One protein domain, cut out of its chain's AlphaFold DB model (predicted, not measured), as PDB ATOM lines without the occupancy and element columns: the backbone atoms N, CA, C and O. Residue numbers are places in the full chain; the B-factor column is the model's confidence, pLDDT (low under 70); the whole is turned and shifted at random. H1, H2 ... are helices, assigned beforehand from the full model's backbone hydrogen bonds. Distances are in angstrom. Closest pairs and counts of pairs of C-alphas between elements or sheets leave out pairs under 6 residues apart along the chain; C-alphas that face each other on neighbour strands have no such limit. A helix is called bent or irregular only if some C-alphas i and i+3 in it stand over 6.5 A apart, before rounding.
ATOM      1  N   TYR A 106      29.731 -36.551 -34.732       86.00
ATOM      2  CA  TYR A 106      30.591 -37.078 -35.789       86.00
ATOM      3  C   TYR A 106      31.069 -35.957 -36.732       86.00
ATOM      4  O   TYR A 106      30.303 -35.023 -36.997       86.00
ATOM      5  N   PRO A 107      32.301 -36.029 -37.274       80.94
ATOM      6  CA  PRO A 107      32.783 -35.053 -38.249       80.94
ATOM      7  C   PRO A 107      31.840 -34.898 -39.453       80.94
ATOM      8  O   PRO A 107      31.395 -35.889 -40.032       80.94
ATOM      9  N   GLY A 108      31.534 -33.660 -39.834       75.19
ATOM     10  CA  GLY A 108      30.546 -33.320 -40.869       75.19
ATOM     11  C   GLY A 108      29.116 -33.122 -40.345       75.19
ATOM     12  O   GLY A 108      28.246 -32.658 -41.087       75.19
ATOM     13  N   PHE A 109      28.852 -33.428 -39.071       87.44
ATOM     14  CA  PHE A 109      27.552 -33.244 -38.418       87.44
ATOM     15  C   PHE A 109      27.543 -32.135 -37.360       87.44
ATOM     16  O   PHE A 109      26.628 -32.058 -36.537       87.44
ATOM     17  N   GLU A 110      28.546 -31.262 -37.357       81.38
ATOM     18  CA  GLU A 110      28.770 -30.265 -36.312       81.38
ATOM     19  C   GLU A 110      27.593 -29.294 -36.190       81.38
ATOM     20  O   GLU A 110      27.136 -29.026 -35.077       81.38
ATOM     21  N   THR A 111      27.058 -28.811 -37.317       76.00
ATOM     22  CA  THR A 111      25.954 -27.841 -37.326       76.00
ATOM     23  C   THR A 111      24.689 -28.422 -36.697       76.00
ATOM     24  O   THR A 111      24.136 -27.814 -35.782       76.00
ATOM     25  N   ILE A 112      24.242 -29.606 -37.132       89.50
ATOM     26  CA  ILE A 112      23.036 -30.234 -36.569       89.50
ATOM     27  C   ILE A 112      23.263 -30.707 -35.127       89.50
ATOM     28  O   ILE A 112      22.385 -30.547 -34.283       89.50
ATOM     29  N   SER A 113      24.464 -31.197 -34.804       88.50
ATOM     30  CA  SER A 113      24.820 -31.580 -33.433       88.50
ATOM     31  C   SER A 113      24.763 -30.382 -32.486       88.50
ATOM     32  O   SER A 113      24.275 -30.506 -31.366       88.50
ATOM     33  N   ARG A 114      25.210 -29.202 -32.935       81.62
ATOM     34  CA  ARG A 114      25.094 -27.951 -32.181       81.62
ATOM     35  C   ARG A 114      23.635 -27.576 -31.947       81.62
ATOM     36  O   ARG A 114      23.280 -27.318 -30.805       81.62
ATOM     37  N   VAL A 115      22.806 -27.581 -32.996       80.50
ATOM     38  CA  VAL A 115      21.373 -27.258 -32.881       80.50
ATOM     39  C   VAL A 115      20.701 -28.136 -31.828       80.50
ATOM     40  O   VAL A 115      20.006 -27.614 -30.964       80.50
ATOM     41  N   LEU A 116      20.964 -29.445 -31.848       89.19
ATOM     42  CA  LEU A 116      20.414 -30.387 -30.871       89.19
ATOM     43  C   LEU A 116      20.955 -30.153 -29.453       89.19
ATOM     44  O   LEU A 116      20.186 -30.166 -28.496       89.19
ATOM     45  N   ARG A 117      22.262 -29.902 -29.314       87.75
ATOM     46  CA  ARG A 117      22.920 -29.680 -28.018       87.75
ATOM     47  C   ARG A 117      22.494 -28.377 -27.342       87.75
ATOM     48  O   ARG A 117      22.314 -28.351 -26.132       87.75
ATOM     49  N   GLU A 118      22.404 -27.298 -28.112       78.06
ATOM     50  CA  GLU A 118      22.109 -25.940 -27.630       78.06
ATOM     51  C   GLU A 118      20.616 -25.611 -27.679       78.06
ATOM     52  O   GLU A 118      20.207 -24.566 -27.185       78.06
ATOM     53  N   GLN A 119      19.807 -26.504 -28.253       80.19
ATOM     54  CA  GLN A 119      18.369 -26.324 -28.434       80.19
ATOM     55  C   GLN A 119      18.001 -25.089 -29.273       80.19
ATOM     56  O   GLN A 119      16.977 -24.439 -29.065       80.19
ATOM     57  N   ASP A 120      18.840 -24.771 -30.260       78.25
ATOM     58  CA  ASP A 120      18.694 -23.619 -31.156       78.25
ATOM     59  C   ASP A 120      17.732 -23.935 -32.317       78.25
ATOM     60  O   ASP A 120      18.110 -24.016 -33.490       78.25
ATOM     61  N   TRP A 121      16.463 -24.168 -31.978       81.25
ATOM     62  CA  TRP A 121      15.442 -24.646 -32.918       81.25
ATOM     63  C   TRP A 121      15.169 -23.682 -34.072       81.25
ATOM     64  O   TRP A 121      14.819 -24.130 -35.163       81.25
ATOM     65  N   ALA A 122      15.405 -22.383 -33.873       75.25
ATOM     66  CA  ALA A 122      15.256 -21.363 -34.910       75.25
ATOM     67  C   ALA A 122      16.167 -21.607 -36.128       75.25
ATOM     68  O   ALA A 122      15.842 -21.183 -37.235       75.25
ATOM     69  N   THR A 123      17.292 -22.310 -35.953       76.75
ATOM     70  CA  THR A 123      18.225 -22.626 -37.049       76.75
ATOM     71  C   THR A 123      18.087 -24.054 -37.586       76.75
ATOM     72  O   THR A 123      18.762 -24.407 -38.559       76.75
ATOM     73  N   LEU A 124      17.184 -24.867 -37.023       84.50
ATOM     74  CA  LEU A 124      17.043 -26.292 -37.338       84.50
ATOM     75  C   LEU A 124      16.765 -26.565 -38.819       84.50
ATOM     76  O   LEU A 124      17.431 -27.416 -39.406       84.50
ATOM     77  N   GLU A 125      15.819 -25.843 -39.431       86.38
ATOM     78  CA  GLU A 125      15.494 -26.009 -40.856       86.38
ATOM     79  C   GLU A 125      16.751 -25.830 -41.715       86.38
ATOM     80  O   GLU A 125      17.107 -26.704 -42.506       86.38
ATOM     81  N   SER A 126      17.468 -24.724 -41.496       77.25
ATOM     82  CA  SER A 126      18.683 -24.408 -42.247       77.25
ATOM     83  C   SER A 126      19.795 -25.437 -42.026       77.25
ATOM     84  O   SER A 126      20.489 -25.789 -42.978       77.25
ATOM     85  N   ALA A 127      19.923 -25.977 -40.807       81.88
ATOM     86  CA  ALA A 127      20.896 -27.015 -40.491       81.88
ATOM     87  C   ALA A 127      20.562 -28.338 -41.197       81.88
ATOM     88  O   ALA A 127      21.438 -28.941 -41.811       81.88
ATOM     89  N   LEU A 128      19.300 -28.775 -41.176       93.25
ATOM     90  CA  LEU A 128      18.876 -30.015 -41.834       93.25
ATOM     91  C   LEU A 128      19.060 -29.939 -43.353       93.25
ATOM     92  O   LEU A 128      19.574 -30.880 -43.960       93.25
ATOM     93  N   VAL A 129      18.711 -28.809 -43.970       88.12
ATOM     94  CA  VAL A 129      18.809 -28.596 -45.426       88.12
ATOM     95  C   VAL A 129      20.245 -28.703 -45.949       88.12
ATOM     96  O   VAL A 129      20.442 -28.993 -47.133       88.12
ATOM     97  N   MET A 130      21.269 -28.542 -45.104       80.12
ATOM     98  CA  MET A 130      22.668 -28.766 -45.496       80.12
ATOM     99  C   MET A 130      22.927 -30.217 -45.928       80.12
ATOM    100  O   MET A 130      23.701 -30.455 -46.856       80.12
ATOM    101  N   TYR A 131      22.214 -31.185 -45.353       90.06
ATOM    102  CA  TYR A 131      22.390 -32.616 -45.615       90.06
ATOM    103  C   TYR A 131      21.525 -33.105 -46.785       90.06
ATOM    104  O   TYR A 131      20.808 -34.105 -46.681       90.06
ATOM    105  N   ARG A 132      21.587 -32.369 -47.903       89.25
ATOM    106  CA  ARG A 132      20.854 -32.660 -49.149       89.25
ATOM    107  C   ARG A 132      21.726 -33.151 -50.304       89.25
ATOM    108  O   ARG A 132      21.191 -33.512 -51.338       89.25
ATOM    109  N   ASN A 133      23.050 -33.168 -50.141       81.25
ATOM    110  CA  ASN A 133      24.014 -33.538 -51.185       81.25
ATOM    111  C   ASN A 133      23.886 -32.691 -52.481       81.25
ATOM    112  O   ASN A 133      23.386 -33.191 -53.499       81.25
ATOM    113  N   PRO A 134      24.304 -31.408 -52.444       79.94
ATOM    114  CA  PRO A 134      24.133 -30.472 -53.553       79.94
ATOM    115  C   PRO A 134      24.729 -30.938 -54.884       79.94
ATOM    116  O   PRO A 134      25.828 -31.485 -54.928       79.94
ATOM    117  N   GLY A 135      24.006 -30.713 -55.980       76.25
ATOM    118  CA  GLY A 135      24.402 -31.092 -57.338       76.25
ATOM    119  C   GLY A 135      24.187 -32.570 -57.671       76.25
ATOM    120  O   GLY A 135      24.329 -32.967 -58.828       76.25
ATOM    121  N   SER A 136      23.808 -33.402 -56.699       81.69
ATOM    122  CA  SER A 136      23.539 -34.819 -56.937       81.69
ATOM    123  C   SER A 136      22.155 -35.051 -57.557       81.69
ATOM    124  O   SER A 136      21.224 -34.268 -57.380       81.69
ATOM    125  N   ARG A 137      21.974 -36.193 -58.232       87.12
ATOM    126  CA  ARG A 137      20.664 -36.612 -58.780       87.12
ATOM    127  C   ARG A 137      19.596 -36.870 -57.710       87.12
ATOM    128  O   ARG A 137      18.433 -37.045 -58.045       87.12
ATOM    129  N   VAL A 138      20.000 -36.961 -56.443       89.19
ATOM    130  CA  VAL A 138      19.106 -37.219 -55.306       89.19
ATOM    131  C   VAL A 138      18.830 -35.956 -54.491       89.19
ATOM    132  O   VAL A 138      18.084 -36.036 -53.517       89.19
ATOM    133  N   GLU A 139      19.394 -34.805 -54.879       89.38
ATOM    134  CA  GLU A 139      19.328 -33.572 -54.090       89.38
ATOM    135  C   GLU A 139      17.891 -33.147 -53.786       89.38
ATOM    136  O   GLU A 139      17.562 -32.917 -52.627       89.38
ATOM    137  N   GLU A 140      17.019 -33.112 -54.795       91.94
ATOM    138  CA  GLU A 140      15.601 -32.757 -54.637       91.94
ATOM    139  C   GLU A 140      14.894 -33.673 -53.621       91.94
ATOM    140  O   GLU A 140      14.160 -33.222 -52.739       91.94
ATOM    141  N   GLY A 141      15.142 -34.984 -53.718       94.94
ATOM    142  CA  GLY A 141      14.548 -35.977 -52.827       94.94
ATOM    143  C   GLY A 141      15.022 -35.813 -51.383       94.94
ATOM    144  O   GLY A 141      14.207 -35.877 -50.458       94.94
ATOM    145  N   LEU A 142      16.319 -35.559 -51.193       95.81
ATOM    146  CA  LEU A 142      16.899 -35.313 -49.876       95.81
ATOM    147  C   LEU A 142      16.451 -33.969 -49.301       95.81
ATOM    148  O   LEU A 142      16.089 -33.923 -48.132       95.81
ATOM    149  N   LEU A 143      16.382 -32.904 -50.102       95.00
ATOM    150  CA  LEU A 143      15.838 -31.612 -49.680       95.00
ATOM    151  C   LEU A 143      14.427 -31.780 -49.107       95.00
ATOM    152  O   LEU A 143      14.149 -31.340 -47.990       95.00
ATOM    153  N   ARG A 144      13.553 -32.491 -49.828       97.25
ATOM    154  CA  ARG A 144      12.199 -32.792 -49.355       97.25
ATOM    155  C   ARG A 144      12.206 -33.583 -48.047       97.25
ATOM    156  O   ARG A 144      11.412 -33.282 -47.160       97.25
ATOM    157  N   ARG A 145      13.095 -34.572 -47.910       98.19
ATOM    158  CA  ARG A 145      13.254 -35.339 -46.665       98.19
ATOM    159  C   ARG A 145      13.643 -34.449 -45.494       98.19
ATOM    160  O   ARG A 145      12.972 -34.488 -44.470       98.19
ATOM    161  N   ARG A 146      14.662 -33.609 -45.668       98.50
ATOM    162  CA  ARG A 146      15.145 -32.683 -44.637       98.50
ATOM    163  C   ARG A 146      14.071 -31.687 -44.201       98.50
ATOM    164  O   ARG A 146      13.939 -31.431 -43.010       98.50
ATOM    165  N   LEU A 147      13.265 -31.175 -45.132       97.56
ATOM    166  CA  LEU A 147      12.167 -30.259 -44.811       97.56
ATOM    167  C   LEU A 147      10.986 -30.939 -44.115       97.56
ATOM    168  O   LEU A 147      10.358 -30.334 -43.253       97.56
ATOM    169  N   GLU A 148      10.688 -32.193 -44.442       98.38
ATOM    170  CA  GLU A 148       9.659 -32.964 -43.735       98.38
ATOM    171  C   GLU A 148      10.117 -33.387 -42.333       98.38
ATOM    172  O   GLU A 148       9.311 -33.384 -41.407       98.38
ATOM    173  N   GLU A 149      11.406 -33.682 -42.149       98.69
ATOM    174  CA  GLU A 149      12.006 -33.878 -40.824       98.69
ATOM    175  C   GLU A 149      11.973 -32.584 -40.003       98.69
ATOM    176  O   GLU A 149      11.553 -32.612 -38.849       98.69
ATOM    177  N   ALA A 150      12.321 -31.440 -40.602       97.81
ATOM    178  CA  ALA A 150      12.201 -30.133 -39.956       97.81
ATOM    179  C   ALA A 150      10.748 -29.849 -39.547       97.81
ATOM    180  O   ALA A 150      10.487 -29.489 -38.403       97.81
ATOM    181  N   ARG A 151       9.789 -30.079 -40.454       97.38
ATOM    182  CA  ARG A 151       8.355 -29.909 -40.190       97.38
ATOM    183  C   ARG A 151       7.878 -30.799 -39.044       97.38
ATOM    184  O   ARG A 151       7.133 -30.330 -38.188       97.38
ATOM    185  N   LEU A 152       8.294 -32.068 -39.027       98.19
ATOM    186  CA  LEU A 152       7.936 -33.003 -37.964       98.19
ATOM    187  C   LEU A 152       8.523 -32.567 -36.615       98.19
ATOM    188  O   LEU A 152       7.814 -32.579 -35.613       98.19
ATOM    189  N   PHE A 153       9.787 -32.140 -36.591       98.25
ATOM    190  CA  PHE A 153      10.427 -31.670 -35.365       98.25
ATOM    191  C   PHE A 153       9.739 -30.414 -34.822       98.25
ATOM    192  O   PHE A 153       9.383 -30.357 -33.646       98.25
ATOM    193  N   LEU A 154       9.523 -29.414 -35.680       92.44
ATOM    194  CA  LEU A 154       8.954 -28.123 -35.295       92.44
ATOM    195  C   LEU A 154       7.477 -28.214 -34.893       92.44
ATOM    196  O   LEU A 154       7.030 -27.416 -34.078       92.44
ATOM    197  N   ALA A 155       6.740 -29.240 -35.330       90.69
ATOM    198  CA  ALA A 155       5.401 -29.520 -34.802       90.69
ATOM    199  C   ALA A 155       5.394 -29.773 -33.278       90.69
ATOM    200  O   ALA A 155       4.370 -29.574 -32.625       90.69
ATOM    201  N   GLY A 156       6.527 -30.200 -32.707       82.81
ATOM    202  CA  GLY A 156       6.738 -30.341 -31.266       82.81
ATOM    203  C   GLY A 156       7.381 -29.123 -30.589       82.81
ATOM    204  O   GLY A 156       7.659 -29.188 -29.393       82.81
ATOM    205  N   THR A 157       7.632 -28.030 -31.319       79.44
ATOM    206  CA  THR A 157       8.310 -26.822 -30.827       79.44
ATOM    207  C   THR A 157       7.364 -25.619 -30.886       79.44
ATOM    208  O   THR A 157       7.242 -24.982 -31.932       79.44
ATOM    209  N   PRO A 158       6.704 -25.244 -29.777       76.69
ATOM    210  CA  PRO A 158       5.866 -24.051 -29.750       76.69
ATOM    211  C   PRO A 158       6.645 -22.800 -30.190       76.69
ATOM    212  O   PRO A 158       7.787 -22.601 -29.775       76.69
ATOM    213  N   SER A 159       6.008 -21.947 -30.997       69.19
ATOM    214  CA  SER A 159       6.531 -20.643 -31.451       69.19
ATOM    215  C   SER A 159       7.683 -20.674 -32.464       69.19
ATOM    216  O   SER A 159       8.211 -19.611 -32.794       69.19
ATOM    217  N   VAL A 160       8.076 -21.845 -32.973       71.50
ATOM    218  CA  VAL A 160       9.046 -21.954 -34.071       71.50
ATOM    219  C   VAL A 160       8.410 -22.735 -35.209       71.50
ATOM    220  O   VAL A 160       8.261 -23.949 -35.126       71.50
ATOM    221  N   ASP A 161       8.066 -22.026 -36.277       80.00
ATOM    222  CA  ASP A 161       7.454 -22.611 -37.464       80.00
ATOM    223  C   ASP A 161       8.478 -22.848 -38.572       80.00
ATOM    224  O   ASP A 161       9.523 -22.196 -38.658       80.00
ATOM    225  N   LEU A 162       8.141 -23.780 -39.460       83.19
ATOM    226  CA  LEU A 162       8.844 -23.941 -40.725       83.19
ATOM    227  C   LEU A 162       8.688 -22.666 -41.571       83.19
ATOM    228  O   LEU A 162       7.632 -22.026 -41.557       83.19
ATOM    229  N   SER A 163       9.707 -22.315 -42.352       83.31
ATOM    230  CA  SER A 163       9.663 -21.130 -43.203       83.31
ATOM    231  C   SER A 163       8.509 -21.189 -44.212       83.31
ATOM    232  O   SER A 163       8.157 -22.246 -44.748       83.31
ATOM    233  N   ALA A 164       7.936 -20.026 -44.537       79.31
ATOM    234  CA  ALA A 164       6.887 -19.923 -45.553       79.31
ATOM    235  C   ALA A 164       7.350 -20.472 -46.915       79.31
ATOM    236  O   ALA A 164       6.579 -21.127 -47.616       79.31
ATOM    237  N   ALA A 165       8.626 -20.270 -47.261       81.06
ATOM    238  CA  ALA A 165       9.223 -20.817 -48.474       81.06
ATOM    239  C   ALA A 165       9.264 -22.353 -48.448       81.06
ATOM    240  O   ALA A 165       8.937 -22.991 -49.450       81.06
ATOM    241  N   ALA A 166       9.626 -22.965 -47.317       87.38
ATOM    242  CA  ALA A 166       9.610 -24.416 -47.175       87.38
ATOM    243  C   ALA A 166       8.184 -24.978 -47.245       87.38
ATOM    244  O   ALA A 166       7.961 -25.977 -47.927       87.38
ATOM    245  N   LEU A 167       7.203 -24.327 -46.612       89.00
ATOM    246  CA  LEU A 167       5.791 -24.721 -46.704       89.00
ATOM    247  C   LEU A 167       5.263 -24.629 -48.145       89.00
ATOM    248  O   LEU A 167       4.610 -25.557 -48.631       89.00
ATOM    249  N   ALA A 168       5.594 -23.550 -48.857       88.31
ATOM    250  CA  ALA A 168       5.258 -23.385 -50.269       88.31
ATOM    251  C   ALA A 168       5.910 -24.476 -51.134       88.31
ATOM    252  O   ALA A 168       5.259 -25.090 -51.976       88.31
ATOM    253  N   TYR A 169       7.182 -24.790 -50.886       92.44
ATOM    254  CA  TYR A 169       7.874 -25.859 -51.598       92.44
ATOM    255  C   TYR A 169       7.293 -27.243 -51.304       92.44
ATOM    256  O   TYR A 169       7.130 -28.049 -52.220       92.44
ATOM    257  N   LEU A 170       6.955 -27.557 -50.054       94.12
ATOM    258  CA  LEU A 170       6.349 -28.843 -49.706       94.12
ATOM    259  C   LEU A 170       4.952 -29.005 -50.332       94.12
ATOM    260  O   LEU A 170       4.588 -30.123 -50.700       94.12
ATOM    261  N   SER A 171       4.221 -27.905 -50.541       93.81
ATOM    262  CA  SER A 171       2.882 -27.891 -51.152       93.81
ATOM    263  C   SER A 171       2.858 -27.755 -52.682       93.81
ATOM    264  O   SER A 171       1.809 -27.990 -53.277       93.81
ATOM    265  N   SER A 172       3.985 -27.451 -53.341       88.44
ATOM    266  CA  SER A 172       4.025 -27.109 -54.776       88.44
ATOM    267  C   SER A 172       3.537 -28.201 -55.735       88.44
ATOM    268  O   SER A 172       3.168 -27.890 -56.863       88.44
ATOM    269  N   GLY A 173       3.555 -29.476 -55.329       79.38
ATOM    270  CA  GLY A 173       3.110 -30.624 -56.134       79.38
ATOM    271  C   GLY A 173       4.018 -30.982 -57.322       79.38
ATOM    272  O   GLY A 173       4.303 -32.161 -57.521       79.38
ATOM    273  N   ASP A 174       4.522 -29.994 -58.065       79.62
ATOM    274  CA  ASP A 174       5.470 -30.179 -59.164       79.62
ATOM    275  C   ASP A 174       6.888 -30.421 -58.637       79.62
ATOM    276  O   ASP A 174       7.423 -29.662 -57.820       79.62
ATOM    277  N   ARG A 175       7.479 -31.521 -59.105       84.81
ATOM    278  CA  ARG A 175       8.825 -32.001 -58.761       84.81
ATOM    279  C   ARG A 175       9.681 -32.219 -60.003       84.81
ATOM    280  O   ARG A 175      10.745 -32.824 -59.907       84.81
ATOM    281  N   THR A 176       9.210 -31.766 -61.161       87.69
ATOM    282  CA  THR A 176       9.890 -31.972 -62.436       87.69
ATOM    283  C   THR A 176      11.179 -31.154 -62.446       87.69
ATOM    284  O   THR A 176      11.119 -29.930 -62.287       87.69
ATOM    285  N   PRO A 177      12.357 -31.788 -62.594       87.44
ATOM    286  CA  PRO A 177      13.609 -31.051 -62.681       87.44
ATOM    287  C   PRO A 177      13.624 -30.140 -63.909       87.44
ATOM    288  O   PRO A 177      13.172 -30.526 -64.990       87.44
ATOM    289  N   MET A 178      14.169 -28.936 -63.749       85.25
ATOM    290  CA  MET A 178      14.372 -28.019 -64.871       85.25
ATOM    291  C   MET A 178      15.436 -28.577 -65.833       85.25
ATOM    292  O   MET A 178      16.397 -29.202 -65.374       85.25
ATOM    293  N   PRO A 179      15.345 -28.322 -67.152       82.25
ATOM    294  CA  PRO A 179      16.407 -28.686 -68.087       82.25
ATOM    295  C   PRO A 179      17.780 -28.180 -67.615       82.25
ATOM    296  O   PRO A 179      17.950 -26.996 -67.332       82.25
ATOM    297  N   GLY A 180      18.760 -29.084 -67.512       80.25
ATOM    298  CA  GLY A 180      20.114 -28.760 -67.041       80.25
ATOM    299  C   GLY A 180      20.289 -28.684 -65.516       80.25
ATOM    300  O   GLY A 180      21.381 -28.365 -65.056       80.25
ATOM    301  N   SER A 181      19.260 -29.004 -64.728       80.94
ATOM    302  CA  SER A 181      19.306 -29.022 -63.262       80.94
ATOM    303  C   SER A 181      18.709 -30.313 -62.701       80.94
ATOM    304  O   SER A 181      17.806 -30.901 -63.288       80.94
ATOM    305  N   ASN A 182      19.187 -30.746 -61.531       83.44
ATOM    306  CA  ASN A 182      18.556 -31.834 -60.770       83.44
ATOM    307  C   ASN A 182      17.391 -31.337 -59.894       83.44
ATOM    308  O   ASN A 182      16.754 -32.142 -59.219       83.44
ATOM    309  N   LEU A 183      17.134 -30.024 -59.888       85.00
ATOM    310  CA  LEU A 183      16.164 -29.368 -59.018       85.00
ATOM    311  C   LEU A 183      14.977 -28.816 -59.803       85.00
ATOM    312  O   LEU A 183      15.142 -28.232 -60.882       85.00
ATOM    313  N   SER A 184      13.792 -28.943 -59.211       91.88
ATOM    314  CA  SER A 184      12.570 -28.305 -59.707       91.88
ATOM    315  C   SER A 184      12.641 -26.780 -59.576       91.88
ATOM    316  O   SER A 184      13.401 -26.248 -58.761       91.88
ATOM    317  N   GLN A 185      11.822 -26.048 -60.338       85.88
ATOM    318  CA  GLN A 185      11.725 -24.590 -60.181       85.88
ATOM    319  C   GLN A 185      11.331 -24.213 -58.747       85.88
ATOM    320  O   GLN A 185      11.867 -23.258 -58.187       85.88
ATOM    321  N   ALA A 186      10.435 -24.984 -58.125       88.19
ATOM    322  CA  ALA A 186      10.017 -24.777 -56.744       88.19
ATOM    323  C   ALA A 186      11.174 -24.992 -55.755       88.19
ATOM    324  O   ALA A 186      11.334 -24.195 -54.835       88.19
ATOM    325  N   ALA A 187      12.015 -26.013 -55.953       86.06
ATOM    326  CA  ALA A 187      13.197 -26.222 -55.115       86.06
ATOM    327  C   ALA A 187      14.250 -25.136 -55.304       86.06
ATOM    328  O   ALA A 187      14.799 -24.647 -54.323       86.06
ATOM    329  N   GLN A 188      14.520 -24.724 -56.546       80.69
ATOM    330  CA  GLN A 188      15.432 -23.610 -56.815       80.69
ATOM    331  C   GLN A 188      14.912 -22.321 -56.190       80.69
ATOM    332  O   GLN A 188      15.680 -21.564 -55.608       80.69
ATOM    333  N   THR A 189      13.598 -22.107 -56.246       80.62
ATOM    334  CA  THR A 189      12.935 -20.982 -55.592       80.62
ATOM    335  C   THR A 189      13.079 -21.083 -54.082       80.62
ATOM    336  O   THR A 189      13.489 -20.110 -53.478       80.62
ATOM    337  N   TYR A 190      12.850 -22.240 -53.459       83.12
ATOM    338  CA  TYR A 190      13.093 -22.426 -52.027       83.12
ATOM    339  C   TYR A 190      14.552 -22.149 -51.648       83.12
ATOM    340  O   TYR A 190      14.817 -21.367 -50.743       83.12
ATOM    341  N   LEU A 191      15.512 -22.733 -52.361       74.38
ATOM    342  CA  LEU A 191      16.941 -22.533 -52.112       74.38
ATOM    343  C   LEU A 191      17.390 -21.087 -52.421       74.38
ATOM    344  O   LEU A 191      18.368 -20.622 -51.840       74.38
ATOM    345  N   GLY A 192      16.649 -20.383 -53.287       58.78
ATOM    346  CA  GLY A 192      16.796 -18.967 -53.649       58.78
ATOM    347  C   GLY A 192      15.985 -17.962 -52.797       58.78
ATOM    348  O   GLY A 192      16.271 -16.769 -52.814       58.78
ATOM    349  N   GLN A 193      14.970 -18.410 -52.049       48.75
ATOM    350  CA  GLN A 193      14.068 -17.604 -51.192       48.75
ATOM    351  C   GLN A 193      14.273 -17.862 -49.699       48.75
ATOM    352  O   GLN A 193      14.024 -16.984 -48.879       48.75
ATOM    353  N   SER A 194      14.857 -18.998 -49.328       47.56
ATOM    354  CA  SER A 194      15.701 -19.079 -48.127       47.56
ATOM    355  C   SER A 194      16.864 -18.072 -48.197       47.56
ATOM    356  O   SER A 194      17.481 -17.765 -47.185       47.56
ATOM    357  N   SER A 195      17.093 -17.480 -49.376       34.97
ATOM    358  CA  SER A 195      17.891 -16.278 -49.635       34.97
ATOM    359  C   SER A 195      17.067 -14.971 -49.697       34.97
ATOM    360  O   SER A 195      17.591 -13.941 -50.108       34.97
ATOM    361  N   GLY A 196      15.789 -14.949 -49.309       32.72
ATOM    362  CA  GLY A 196      14.889 -13.842 -49.642       32.72
ATOM    363  C   GLY A 196      13.573 -13.790 -48.862       32.72
ATOM    364  O   GLY A 196      12.523 -13.997 -49.455       32.72
ATOM    365  N   GLN A 197      13.637 -13.438 -47.568       30.72
ATOM    366  CA  GLN A 197      12.745 -12.462 -46.903       30.72
ATOM    367  C   GLN A 197      13.212 -12.170 -45.457       30.72
ATOM    368  O   GLN A 197      12.657 -12.630 -44.470       30.72
ATOM    369  N   SER A 198      14.308 -11.424 -45.338       32.28
ATOM    370  CA  SER A 198      14.535 -10.287 -44.425       32.28
ATOM    371  C   SER A 198      16.024  -9.945 -44.511       32.28
ATOM    372  O   SER A 198      16.873 -10.804 -44.761       32.28
TER     373      SER A 198
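AT A GLANCE: This is residues 106 to 198 of the 344 residues of an uncharacterized protein of filamentous cyanobacterium CCP5 (UniProt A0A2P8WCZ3). The longest helix, H3, has H2 side by side with it, and H1 packs on H2 away from H3, so the three make an up-and-down row with H1 at one end. Another helical hairpin, H4 and H5, joins this row where H4 crosses part of H3, and the long loop of residues 172 to 184 lies at the opposite end of the domain from H1. The printed part has 93 residues with five named helices, H1 to H5 in chain order, and no named strand; the class is all helix. It is compact, with a radius of gyration of the C-alphas of 13.4 A, and spans 41 by 30 by 24 A.

IN THESE COORDINATES: H3, residues 139 to 154, is 22.1 A long, from C-alpha 139 at (19.328, -33.572, -54.090) to C-alpha 154 at (8.954, -28.123, -35.295). H2, residues 121 to 129, measures 13.5 A and is irregular: C-alphas 122 and 125 are 7.5 A apart. H1, residues 110 to 118, measures 11.8 A and begins at C-alpha 110 (28.770, -30.265, -36.312). H4, residues 164 to 171, measures 10.5 A, and H5, residues 185 to 193, 11.6 A.

HOW THE PARTS SIT: H3 and H2 touch as a hairpin, closest at the C-alphas of Ala 150 and Glu 125, 5.4 A, at a shallow tilt of 19 degrees, opposite ways. H2 and H1 form another, closest at Ala 127 and Ile 112, C-alphas 5.5 A apart, at a shallow 22 degrees. H3 touches H4 with residues 144 to 148 alone, at a steep tilt of 66 degrees; the closest C-alphas, of Leu 147 and Ala 166, are 6.8 A apart. H4 and H5 are a hairpin at a shallow 15 degrees, closest at the C-alphas of Ala 165 and Tyr 190, 5.5 A. H1 and H3 are apart. Every O i to N i+4 pair is within hydrogen-bond range in H1, H3, H4 and H5; in H2, 3 of 5 are.

THE WHOLE: The C-alphas farthest apart, of Glu 118 and Pro 179, are 40.9 A apart. The printed part has no cut, and the link from H4 to H5 is long, 13 residues. In this model pLDDT is under 70 at residue 159 and residues 192 to 198, of which 192 and 193 belong to H5.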